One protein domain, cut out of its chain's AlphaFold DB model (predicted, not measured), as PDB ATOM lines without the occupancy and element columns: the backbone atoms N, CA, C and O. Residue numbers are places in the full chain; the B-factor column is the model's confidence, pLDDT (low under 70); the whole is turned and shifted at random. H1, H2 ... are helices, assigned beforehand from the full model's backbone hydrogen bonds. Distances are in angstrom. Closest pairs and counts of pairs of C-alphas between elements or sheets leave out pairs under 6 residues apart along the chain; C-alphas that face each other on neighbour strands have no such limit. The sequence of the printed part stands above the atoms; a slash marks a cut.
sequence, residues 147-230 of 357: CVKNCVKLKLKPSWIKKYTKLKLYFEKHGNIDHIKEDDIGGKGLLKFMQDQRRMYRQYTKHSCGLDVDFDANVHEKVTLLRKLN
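Overview. This is residues 147 to 230 of the 357 residues of the protein "Hypothetical protein" of Corethron hystrix (UniProt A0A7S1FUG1). Two helices near each other, H2 and H4, run much the same way over one side of the longest helix, H3, which crosses them; the short H1 folds back along part of H2 on the side away from H3. Residues 208 to 214, in the loop between H3 and H4, stick out at one end. The printed part has 84 residues with four named helices, in the order H1, H2, H3, H4, and no named strand; its class is all helix. It is compact, with a radius of gyration of the C-alphas of 13.4 A, yet elongated in outline, spanning 40 by 26 by 20 A.

Along the chain. H1, residues 147 to 153, is 10.3 A long and begins at C-alpha 147 (-15.785, -36.219, -12.077). H2, residues 158 to 174, measures 24.3 A. H3, residues 188 to 206, measures 27.2 A and begins at C-alpha 188 (-11.476, -12.640, -13.148). H4, residues 219 to 228, is 14.3 A long and ends at C-alpha 228 (-5.499, -34.941, -14.519).

Arrangement. H1 and H2 form a helical hairpin, opposite ways at a shallow tilt of 18 degrees. They only just touch, with 3 pairs of C-alphas within 8 A, the closest being Cys 151 and Ile 161 at 6.8 A. H2 and H3 also only just touch, with 3 such pairs, and stand about perpendicular at 76 degrees; their closest C-alphas are those of Lys 163 and Leu 190, 6.5 A apart. H3 touches H4 with residues 200 to 204 alone, at a steep tilt of 63 degrees, opposite ways; the closest C-alphas, of Tyr 201 and Val 223, are 7.2 A apart. H2 and H4 are near each other; H1 and H3 are apart. Each O i to N i+4 pair is within hydrogen-bond range in H1, H3 and H4, and 12 of 13 are in H2.

Size, cuts and confidence. The two C-alphas farthest apart, those of Lys 173 and Leu 211, are 40.3 A apart. The printed part has no cut. The link from H1 to H2 is tight; those from H2 to H3, 13 residues, and from H3 to H4, 12 residues, are long. Mean pLDDT of the printed part is 77.4, with residues 147 to 154, 182 to 187 and 207 to 215 under 70.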
ATOM      1  N   CYS A 147     -16.683 -37.034 -12.894       41.12
ATOM      2  CA  CYS A 147     -15.785 -36.219 -12.077       41.12
ATOM      3  C   CYS A 147     -16.472 -35.460 -10.925       41.12
ATOM      4  O   CYS A 147     -15.829 -35.253  -9.898       41.12
ATOM      5  N   VAL A 148     -17.743 -35.059 -11.059       55.44
ATOM      6  CA  VAL A 148     -18.506 -34.358 -10.009       55.44
ATOM      7  C   VAL A 148     -18.830 -35.324  -8.870       55.44
ATOM      8  O   VAL A 148     -18.493 -35.038  -7.723       55.44
ATOM      9  N   LYS A 149     -19.306 -36.532  -9.200       55.72
ATOM     10  CA  LYS A 149     -19.547 -37.627  -8.241       55.72
ATOM     11  C   LYS A 149     -18.306 -37.947  -7.396       55.72
ATOM     12  O   LYS A 149     -18.409 -38.153  -6.189       55.72
ATOM     13  N   ASN A 150     -17.119 -37.929  -8.007       58.78
ATOM     14  CA  ASN A 150     -15.852 -38.087  -7.285       58.78
ATOM     15  C   ASN A 150     -15.491 -36.866  -6.420       58.78
ATOM     16  O   ASN A 150     -14.958 -37.046  -5.332       58.78
ATOM     17  N   CYS A 151     -15.811 -35.638  -6.840       56.00
ATOM     18  CA  CYS A 151     -15.582 -34.439  -6.024       56.00
ATOM     19  C   CYS A 151     -16.493 -34.368  -4.785       56.00
ATOM     20  O   CYS A 151     -16.051 -33.916  -3.728       56.00
ATOM     21  N   VAL A 152     -17.745 -34.829  -4.897       58.03
ATOM     22  CA  VAL A 152     -18.727 -34.842  -3.796       58.03
ATOM     23  C   VAL A 152     -18.300 -35.800  -2.676       58.03
ATOM     24  O   VAL A 152     -18.347 -35.426  -1.504       58.03
ATOM     25  N   LYS A 153     -17.780 -36.990  -3.017       62.81
ATOM     26  CA  LYS A 153     -17.233 -37.955  -2.038       62.81
ATOM     27  C   LYS A 153     -16.085 -37.386  -1.191       62.81
ATOM     28  O   LYS A 153     -15.892 -37.818  -0.060       62.81
ATOM     29  N   LEU A 154     -15.348 -36.408  -1.719       64.75
ATOM     30  CA  LEU A 154     -14.150 -35.824  -1.104       64.75
ATOM     31  C   LEU A 154     -14.444 -34.584  -0.235       64.75
ATOM     32  O   LEU A 154     -13.533 -33.823   0.080       64.75
ATOM     33  N   LYS A 155     -15.712 -34.326   0.125       78.88
ATOM     34  CA  LYS A 155     -16.135 -33.168   0.951       78.88
ATOM     35  C   LYS A 155     -15.576 -31.817   0.451       78.88
ATOM     36  O   LYS A 155     -15.311 -30.900   1.233       78.88
ATOM     37  N   LEU A 156     -15.377 -31.677  -0.862       83.06
ATOM     38  CA  LEU A 156     -14.852 -30.454  -1.469       83.06
ATOM     39  C   LEU A 156     -15.894 -29.329  -1.399       83.06
ATOM     40  O   LEU A 156     -17.074 -29.544  -1.667       83.06
ATOM     41  N   LYS A 157     -15.459 -28.098  -1.085       86.50
ATOM     42  CA  LYS A 157     -16.358 -26.929  -1.027       86.50
ATOM     43  C   LYS A 157     -17.089 -26.763  -2.378       86.50
ATOM     44  O   LYS A 157     -16.398 -26.692  -3.398       86.50
ATOM     45  N   PRO A 158     -18.429 -26.612  -2.428       87.19
ATOM     46  CA  PRO A 158     -19.175 -26.511  -3.691       87.19
ATOM     47  C   PRO A 158     -18.683 -25.396  -4.628       87.19
ATOM     48  O   PRO A 158     -18.646 -25.560  -5.847       87.19
ATOM     49  N   SER A 159     -18.205 -24.281  -4.067       87.31
ATOM     50  CA  SER A 159     -17.590 -23.177  -4.816       87.31
ATOM     51  C   SER A 159     -16.256 -23.543  -5.487       87.31
ATOM     52  O   SER A 159     -15.923 -22.965  -6.522       87.31
ATOM     53  N   TRP A 160     -15.507 -24.511  -4.945       90.00
ATOM     54  CA  TRP A 160     -14.331 -25.102  -5.594       90.00
ATOM     55  C   TRP A 160     -14.769 -26.028  -6.733       90.00
ATOM     56  O   TRP A 160     -14.273 -25.879  -7.847       90.00
ATOM     57  N   ILE A 161     -15.757 -26.902  -6.491       89.12
ATOM     58  CA  ILE A 161     -16.288 -27.838  -7.500       89.12
ATOM     59  C   ILE A 161     -16.811 -27.071  -8.724       89.12
ATOM     60  O   ILE A 161     -16.377 -27.343  -9.838       89.12
ATOM     61  N   LYS A 162     -17.643 -26.036  -8.531       88.69
ATOM     62  CA  LYS A 162     -18.176 -25.193  -9.623       88.69
ATOM     63  C   LYS A 162     -17.067 -24.574 -10.488       88.69
ATOM     64  O   LYS A 162     -17.212 -24.484 -11.706       88.69
ATOM     65  N   LYS A 163     -15.949 -24.162  -9.880       90.12
ATOM     66  CA  LYS A 163     -14.790 -23.592 -10.590       90.12
ATOM     67  C   LYS A 163     -13.957 -24.662 -11.300       90.12
ATOM     68  O   LYS A 163     -13.559 -24.448 -12.441       90.12
ATOM     69  N   TYR A 164     -13.752 -25.819 -10.672       91.00
ATOM     70  CA  TYR A 164     -13.094 -26.972 -11.289       91.00
ATOM     71  C   TYR A 164     -13.875 -27.504 -12.501       91.00
ATOM     72  O   TYR A 164     -13.278 -27.719 -13.551       91.00
ATOM     73  N   THR A 165     -15.202 -27.633 -12.411       89.81
ATOM     74  CA  THR A 165     -16.049 -28.064 -13.537       89.81
ATOM     75  C   THR A 165     -15.951 -27.094 -14.715       89.81
ATOM     76  O   THR A 165     -15.746 -27.541 -15.839       89.81
ATOM     77  N   LYS A 166     -15.989 -25.771 -14.476       88.44
ATOM     78  CA  LYS A 166     -15.729 -24.770 -15.530       88.44
ATOM     79  C   LYS A 166     -14.350 -24.949 -16.179       88.44
ATOM     80  O   LYS A 166     -14.241 -24.907 -17.400       88.44
ATOM     81  N   LEU A 167     -13.311 -25.174 -15.372       89.50
ATOM     82  CA  LEU A 167     -11.943 -25.388 -15.857       89.50
ATOM     83  C   LEU A 167     -11.822 -26.666 -16.706       89.50
ATOM     84  O   LEU A 167     -11.126 -26.667 -17.718       89.50
ATOM     85  N   LYS A 168     -12.525 -27.735 -16.315       90.50
ATOM     86  CA  LYS A 168     -12.583 -29.010 -17.039       90.50
ATOM     87  C   LYS A 168     -13.308 -28.881 -18.381       90.50
ATOM     88  O   LYS A 168     -12.765 -29.330 -19.380       90.50
ATOM     89  N   LEU A 169     -14.465 -28.218 -18.421       88.56
ATOM     90  CA  LEU A 169     -15.193 -27.969 -19.675       88.56
ATOM     91  C   LEU A 169     -14.356 -27.138 -20.660       88.56
ATOM     92  O   LEU A 169     -14.330 -27.418 -21.855       88.56
ATOM     93  N   TYR A 170     -13.612 -26.146 -20.159       86.88
ATOM     94  CA  TYR A 170     -12.680 -25.388 -20.991       86.88
ATOM     95  C   TYR A 170     -11.520 -26.251 -21.508       86.88
ATOM     96  O   TYR A 170     -11.169 -26.164 -22.682       86.88
ATOM     97  N   PHE A 171     -10.949 -27.119 -20.667       88.75
ATOM     98  CA  PHE A 171      -9.923 -28.077 -21.086       88.75
ATOM     99  C   PHE A 171     -10.425 -29.033 -22.174       88.75
ATOM    100  O   PHE A 171      -9.721 -29.252 -23.152       88.75
ATOM    101  N   GLU A 172     -11.648 -29.543 -22.043       88.38
ATOM    102  CA  GLU A 172     -12.277 -30.425 -23.035       88.38
ATOM    103  C   GLU A 172     -12.506 -29.714 -24.378       88.38
ATOM    104  O   GLU A 172     -12.366 -30.336 -25.427       88.38
ATOM    105  N   LYS A 173     -12.780 -28.403 -24.361       86.44
ATOM    106  CA  LYS A 173     -12.969 -27.586 -25.570       86.44
ATOM    107  C   LYS A 173     -11.659 -27.097 -26.214       86.44
ATOM    108  O   LYS A 173     -11.611 -26.949 -27.432       86.44
ATOM    109  N   HIS A 174     -10.620 -26.800 -25.428       83.56
ATOM    110  CA  HIS A 174      -9.415 -26.091 -25.899       83.56
ATOM    111  C   HIS A 174      -8.091 -26.862 -25.740       83.56
ATOM    112  O   HIS A 174      -7.060 -26.399 -26.224       83.56
ATOM    113  N   GLY A 175      -8.066 -27.991 -25.026       84.25
ATOM    114  CA  GLY A 175      -6.876 -28.829 -24.798       84.25
ATOM    115  C   GLY A 175      -5.761 -28.214 -23.931       84.25
ATOM    116  O   GLY A 175      -4.834 -28.916 -23.530       84.25
ATOM    117  N   ASN A 176      -5.825 -26.919 -23.606       81.88
ATOM    118  CA  ASN A 176      -4.826 -26.206 -22.807       81.88
ATOM    119  C   ASN A 176      -5.498 -25.199 -21.860       81.88
ATOM    120  O   ASN A 176      -6.421 -24.493 -22.248       81.88
ATOM    121  N   ILE A 177      -5.012 -25.123 -20.618       83.50
ATOM    122  CA  ILE A 177      -5.577 -24.326 -19.515       83.50
ATOM    123  C   ILE A 177      -4.659 -23.149 -19.134       83.50
ATOM    124  O   ILE A 177      -5.068 -22.233 -18.426       83.50
ATOM    125  N   ASP A 178      -3.398 -23.136 -19.572       71.94
ATOM    126  CA  ASP A 178      -2.402 -22.207 -19.020       71.94
ATOM    127  C   ASP A 178      -2.609 -20.743 -19.421       71.94
ATOM    128  O   ASP A 178      -2.205 -19.846 -18.674       71.94
ATOM    129  N   HIS A 179      -3.245 -20.518 -20.573       70.75
ATOM    130  CA  HIS A 179      -3.429 -19.216 -21.219       70.75
ATOM    131  C   HIS A 179      -4.908 -18.930 -21.506       70.75
ATOM    132  O   HIS A 179      -5.305 -18.643 -22.630       70.75
ATOM    133  N   ILE A 180      -5.721 -19.031 -20.458       76.06
ATOM    134  CA  ILE A 180      -7.115 -18.583 -20.447       76.06
ATOM    135  C   ILE A 180      -7.159 -17.054 -20.573       76.06
ATOM    136  O   ILE A 180      -6.510 -16.365 -19.778       76.06
ATOM    137  N   LYS A 181      -7.928 -16.517 -21.530       71.75
ATOM    138  CA  LYS A 181      -8.271 -15.086 -21.552       71.75
ATOM    139  C   LYS A 181      -9.432 -14.819 -20.596       71.75
ATOM    140  O   LYS A 181     -10.197 -15.718 -20.256       71.75
ATOM    141  N   GLU A 182      -9.554 -13.576 -20.147       66.25
ATOM    142  CA  GLU A 182     -10.583 -13.181 -19.177       66.25
ATOM    143  C   GLU A 182     -12.011 -13.357 -19.731       66.25
ATOM    144  O   GLU A 182     -12.915 -13.770 -18.997       66.25
ATOM    145  N   ASP A 183     -12.169 -13.136 -21.037       66.31
ATOM    146  CA  ASP A 183     -13.442 -13.174 -21.761       66.31
ATOM    147  C   ASP A 183     -13.966 -14.608 -21.972       66.31
ATOM    148  O   ASP A 183     -15.170 -14.851 -21.906       66.31
ATOM    149  N   ASP A 184     -13.069 -15.586 -22.153       62.97
ATOM    150  CA  ASP A 184     -13.418 -16.929 -22.643       62.97
ATOM    151  C   ASP A 184     -14.206 -17.796 -21.629       62.97
ATOM    152  O   ASP A 184     -14.789 -18.813 -22.012       62.97
ATOM    153  N   ILE A 185     -14.203 -17.458 -20.325       62.09
ATOM    154  CA  ILE A 185     -14.783 -18.317 -19.258       62.09
ATOM    155  C   ILE A 185     -15.505 -17.546 -18.130       62.09
ATOM    156  O   ILE A 185     -15.736 -18.070 -17.030       62.09
ATOM    157  N   GLY A 186     -15.908 -16.300 -18.390       61.47
ATOM    158  CA  GLY A 186     -16.701 -15.501 -17.449       61.47
ATOM    159  C   GLY A 186     -15.889 -14.841 -16.329       61.47
ATOM    160  O   GLY A 186     -16.274 -14.909 -15.158       61.47
ATOM    161  N   GLY A 187     -14.775 -14.195 -16.688       66.38
ATOM    162  CA  GLY A 187     -14.141 -13.147 -15.890       66.38
ATOM    163  C   GLY A 187     -13.119 -13.580 -14.828       66.38
ATOM    164  O   GLY A 187     -12.812 -14.759 -14.609       66.38
ATOM    165  N   LYS A 188     -12.602 -12.569 -14.112       72.44
ATOM    166  CA  LYS A 188     -11.476 -12.640 -13.148       72.44
ATOM    167  C   LYS A 188     -11.569 -13.765 -12.109       72.44
ATOM    168  O   LYS A 188     -10.543 -14.221 -11.604       72.44
ATOM    169  N   GLY A 189     -12.773 -14.236 -11.781       82.44
ATOM    170  CA  GLY A 189     -13.020 -15.229 -10.730       82.44
ATOM    171  C   GLY A 189     -12.395 -16.614 -10.962       82.44
ATOM    172  O   GLY A 189     -12.066 -17.291  -9.975       82.44
ATOM    173  N   LEU A 190     -12.209 -17.038 -12.223       84.06
ATOM    174  CA  LEU A 190     -11.555 -18.314 -12.556       84.06
ATOM    175  C   LEU A 190     -10.031 -18.169 -12.680       84.06
ATOM    176  O   LEU A 190      -9.296 -18.998 -12.142       84.06
ATOM    177  N   LEU A 191      -9.547 -17.067 -13.262       85.81
ATOM    178  CA  LEU A 191      -8.118 -16.724 -13.269       85.81
ATOM    179  C   LEU A 191      -7.566 -16.606 -11.841       85.81
ATOM    180  O   LEU A 191      -6.542 -17.209 -11.510       85.81
ATOM    181  N   LYS A 192      -8.296 -15.912 -10.958       87.50
ATOM    182  CA  LYS A 192      -7.976 -15.822  -9.529       87.50
ATOM    183  C   LYS A 192      -7.919 -17.203  -8.872       87.50
ATOM    184  O   LYS A 192      -6.964 -17.501  -8.165       87.50
ATOM    185  N   PHE A 193      -8.877 -18.081  -9.175       90.38
ATOM    186  CA  PHE A 193      -8.881 -19.455  -8.672       90.38
ATOM    187  C   PHE A 193      -7.640 -20.247  -9.092       90.38
ATOM    188  O   PHE A 193      -7.025 -20.881  -8.237       90.38
ATOM    189  N   MET A 194      -7.221 -20.170 -10.359       90.94
ATOM    190  CA  MET A 194      -5.989 -20.811 -10.835       90.94
ATOM    191  C   MET A 194      -4.749 -20.266 -10.114       90.94
ATOM    192  O   MET A 194      -3.880 -21.036  -9.705       90.94
ATOM    193  N   GLN A 195      -4.664 -18.945  -9.919       88.69
ATOM    194  CA  GLN A 195      -3.589 -18.316  -9.142       88.69
ATOM    195  C   GLN A 195      -3.584 -18.801  -7.685       88.69
ATOM    196  O   GLN A 195      -2.515 -19.081  -7.137       88.69
ATOM    197  N   ASP A 196      -4.763 -18.954  -7.079       89.88
ATOM    198  CA  ASP A 196      -4.921 -19.505  -5.735       89.88
ATOM    199  C   ASP A 196      -4.478 -20.978  -5.685       89.88
ATOM    200  O   ASP A 196      -3.728 -21.336  -4.780       89.88
ATOM    201  N   GLN A 197      -4.806 -21.815  -6.683       91.25
ATOM    202  CA  GLN A 197      -4.319 -23.206  -6.745       91.25
ATOM    203  C   GLN A 197      -2.787 -23.266  -6.884       91.25
ATOM    204  O   GLN A 197      -2.127 -24.056  -6.209       91.25
ATOM    205  N   ARG A 198      -2.191 -22.381  -7.700       91.19
ATOM    206  CA  ARG A 198      -0.727 -22.242  -7.817       91.19
ATOM    207  C   ARG A 198      -0.084 -21.771  -6.502       91.19
ATOM    208  O   ARG A 198       1.030 -22.192  -6.198       91.19
ATOM    209  N   ARG A 199      -0.753 -20.920  -5.708       89.25
ATOM    210  CA  ARG A 199      -0.290 -20.530  -4.359       89.25
ATOM    211  C   ARG A 199      -0.356 -21.714  -3.391       89.25
ATOM    212  O   ARG A 199       0.670 -22.025  -2.790       89.25
ATOM    213  N   MET A 200      -1.504 -22.390  -3.311       87.31
ATOM    214  CA  MET A 200      -1.713 -23.553  -2.441       87.31
ATOM    215  C   MET A 200      -0.696 -24.659  -2.721       87.31
ATOM    216  O   MET A 200      -0.087 -25.169  -1.791       87.31
ATOM    217  N   TYR A 201      -0.424 -24.976  -3.991       87.44
ATOM    218  CA  TYR A 201       0.587 -25.976  -4.348       87.44
ATOM    219  C   TYR A 201       2.001 -25.584  -3.885       87.44
ATOM    220  O   TYR A 201       2.725 -26.419  -3.350       87.44
ATOM    221  N   ARG A 202       2.404 -24.309  -4.025       85.69
ATOM    222  CA  ARG A 202       3.708 -23.843  -3.513       85.69
ATOM    223  C   ARG A 202       3.812 -23.961  -1.992       85.69
ATOM    224  O   ARG A 202       4.903 -24.225  -1.492       85.69
ATOM    225  N   GLN A 203       2.709 -23.753  -1.272       80.69
ATOM    226  CA  GLN A 203       2.643 -23.988   0.170       80.69
ATOM    227  C   GLN A 203       2.715 -25.493   0.466       80.69
ATOM    228  O   GLN A 203       3.607 -25.897   1.198       80.69
ATOM    229  N   TYR A 204       1.903 -26.333  -0.176       78.44
ATOM    230  CA  TYR A 204       1.921 -27.795  -0.015       78.44
ATOM    231  C   TYR A 204       3.320 -28.412  -0.151       78.44
ATOM    232  O   TYR A 204       3.774 -29.113   0.751       78.44
ATOM    233  N   THR A 205       4.051 -28.090  -1.226       76.88
ATOM    234  CA  THR A 205       5.423 -28.598  -1.406       76.88
ATOM    235  C   THR A 205       6.351 -28.145  -0.271       76.88
ATOM    236  O   THR A 205       7.160 -28.917   0.227       76.88
ATOM    237  N   LYS A 206       6.190 -26.907   0.219       72.88
ATOM    238  CA  LYS A 206       7.010 -26.368   1.313       72.88
ATOM    239  C   LYS A 206       6.703 -26.953   2.698       72.88
ATOM    240  O   LYS A 206       7.579 -26.861   3.543       72.88
ATOM    241  N   HIS A 207       5.519 -27.519   2.935       65.12
ATOM    242  CA  HIS A 207       5.096 -28.012   4.262       65.12
ATOM    243  C   HIS A 207       4.826 -29.528   4.267       65.12
ATOM    244  O   HIS A 207       4.149 -30.046   5.147       65.12
ATOM    245  N   SER A 208       5.365 -30.266   3.284       61.94
ATOM    246  CA  SER A 208       5.283 -31.737   3.257       61.94
ATOM    247  C   SER A 208       6.143 -32.424   4.335       61.94
ATOM    248  O   SER A 208       5.992 -33.623   4.544       61.94
ATOM    249  N   CYS A 209       6.987 -31.682   5.066       44.19
ATOM    250  CA  CYS A 209       7.330 -32.031   6.447       44.19
ATOM    251  C   CYS A 209       6.371 -31.257   7.371       44.19
ATOM    252  O   CYS A 209       6.369 -30.025   7.381       44.19
ATOM    253  N   GLY A 210       5.489 -31.973   8.068       50.78
ATOM    254  CA  GLY A 210       4.338 -31.351   8.725       50.78
ATOM    255  C   GLY A 210       4.709 -30.423   9.881       50.78
ATOM    256  O   GLY A 210       5.586 -30.762  10.669       50.78
ATOM    257  N   LEU A 211       4.006 -29.287   9.965       45.56
ATOM    258  CA  LEU A 211       3.654 -28.513  11.169       45.56
ATOM    259  C   LEU A 211       2.932 -27.224  10.721       45.56
ATOM    260  O   LEU A 211       3.538 -26.165  10.647       45.56
ATOM    261  N   ASP A 212       1.646 -27.335  10.379       46.75
ATOM    262  CA  ASP A 212       0.717 -26.197  10.274       46.75
ATOM    263  C   ASP A 212      -0.725 -26.717  10.402       46.75
ATOM    264  O   ASP A 212      -1.143 -27.604   9.655       46.75
ATOM    265  N   VAL A 213      -1.482 -26.188  11.367       42.59
ATOM    266  CA  VAL A 213      -2.802 -26.721  11.774       42.59
ATOM    267  C   VAL A 213      -3.984 -26.256  10.909       42.59
ATOM    268  O   VAL A 213      -5.072 -26.811  11.026       42.59
ATOM    269  N   ASP A 214      -3.760 -25.322   9.980       52.78
ATOM    270  CA  ASP A 214      -4.773 -24.800   9.042       52.78
ATOM    271  C   ASP A 214      -4.656 -25.383   7.618       52.78
ATOM    272  O   ASP A 214      -5.198 -24.838   6.646       52.78
ATOM    273  N   PHE A 215      -3.921 -26.487   7.442       64.69
ATOM    274  CA  PHE A 215      -3.723 -27.068   6.117       64.69
ATOM    275  C   PHE A 215      -5.013 -27.711   5.576       64.69
ATOM    276  O   PHE A 215      -5.538 -28.678   6.122       64.69
ATOM    277  N   ASP A 216      -5.514 -27.168   4.463       70.00
ATOM    278  CA  ASP A 216      -6.709 -27.627   3.746       70.00
ATOM    279  C   ASP A 216      -6.626 -29.138   3.452       70.00
ATOM    280  O   ASP A 216      -5.895 -29.583   2.566       70.00
ATOM    281  N   ALA A 217      -7.397 -29.925   4.212       71.94
ATOM    282  CA  ALA A 217      -7.283 -31.383   4.290       71.94
ATOM    283  C   ALA A 217      -7.441 -32.123   2.949       71.94
ATOM    284  O   ALA A 217      -7.059 -33.281   2.851       71.94
ATOM    285  N   ASN A 218      -7.974 -31.454   1.919       79.38
ATOM    286  CA  ASN A 218      -8.180 -32.011   0.582       79.38
ATOM    287  C   ASN A 218      -7.169 -31.493  -0.468       79.38
ATOM    288  O   ASN A 218      -7.448 -31.517  -1.671       79.38
ATOM    289  N   VAL A 219      -6.032 -30.904  -0.068       83.38
ATOM    290  CA  VAL A 219      -5.063 -30.344  -1.034       83.38
ATOM    291  C   VAL A 219      -4.459 -31.424  -1.933       83.38
ATOM    292  O   VAL A 219      -4.272 -31.163  -3.122       83.38
ATOM    293  N   HIS A 220      -4.203 -32.631  -1.425       82.12
ATOM    294  CA  HIS A 220      -3.635 -33.715  -2.230       82.12
ATOM    295  C   HIS A 220      -4.582 -34.136  -3.370       82.12
ATOM    296  O   HIS A 220      -4.177 -34.294  -4.526       82.12
ATOM    297  N   GLU A 221      -5.874 -34.206  -3.072       84.69
ATOM    298  CA  GLU A 221      -6.970 -34.527  -3.979       84.69
ATOM    299  C   GLU A 221      -7.150 -33.418  -5.014       84.69
ATOM    300  O   GLU A 221      -7.230 -33.692  -6.211       84.69
ATOM    301  N   LYS A 222      -7.145 -32.151  -4.576       89.00
ATOM    302  CA  LYS A 222      -7.207 -30.976  -5.462       89.00
ATOM    303  C   LYS A 222      -6.036 -30.960  -6.438       89.00
ATOM    304  O   LYS A 222      -6.243 -30.747  -7.633       89.00
ATOM    305  N   VAL A 223      -4.821 -31.224  -5.954       88.94
ATOM    306  CA  VAL A 223      -3.619 -31.332  -6.791       88.94
ATOM    307  C   VAL A 223      -3.755 -32.489  -7.782       88.94
ATOM    308  O   VAL A 223      -3.472 -32.308  -8.964       88.94
ATOM    309  N   THR A 224      -4.257 -33.644  -7.345       88.38
ATOM    310  CA  THR A 224      -4.479 -34.822  -8.198       88.38
ATOM    311  C   THR A 224      -5.523 -34.571  -9.290       88.38
ATOM    312  O   THR A 224      -5.287 -34.901 -10.451       88.38
ATOM    313  N   LEU A 225      -6.654 -33.943  -8.956       90.81
ATOM    314  CA  LEU A 225      -7.706 -33.571  -9.908       90.81
ATOM    315  C   LEU A 225      -7.195 -32.574 -10.955       90.81
ATOM    316  O   LEU A 225      -7.380 -32.783 -12.150       90.81
ATOM    317  N   LEU A 226      -6.492 -31.524 -10.528       91.69
ATOM    318  CA  LEU A 226      -5.907 -30.533 -11.435       91.69
ATOM    319  C   LEU A 226      -4.793 -31.137 -12.309       91.69
ATOM    320  O   LEU A 226      -4.711 -30.821 -13.495       91.69
ATOM    321  N   ARG A 227      -3.979 -32.059 -11.775       90.06
ATOM    322  CA  ARG A 227      -2.947 -32.773 -12.547       90.06
ATOM    323  C   ARG A 227      -3.556 -33.636 -13.664       90.06
ATOM    324  O   ARG A 227      -2.977 -33.691 -14.744       90.06
ATOM    325  N   LYS A 228      -4.743 -34.229 -13.460       89.94
ATOM    326  CA  LYS A 228      -5.499 -34.941 -14.519       89.94
ATOM    327  C   LYS A 228      -5.968 -34.026 -15.658       89.94
ATOM    328  O   LYS A 228      -6.170 -34.510 -16.762       89.94
ATOM    329  N   LEU A 229      -6.100 -32.723 -15.405       90.69
ATOM    330  CA  LEU A 229      -6.379 -31.701 -16.422       90.69
ATOM    331  C   LEU A 229      -5.090 -31.082 -17.012       90.69
ATOM    332  O   LEU A 229      -5.134 -30.003 -17.593       90.69
ATOM    333  N   ASN A 230      -3.924 -31.708 -16.808       89.25
ATOM    334  CA  ASN A 230      -2.610 -31.193 -17.217       89.25
ATOM    335  C   ASN A 230      -2.295 -29.765 -16.697       89.25
ATOM    336  O   ASN A 230      -1.579 -28.990 -17.331       89.25
TER     337      ASN A 230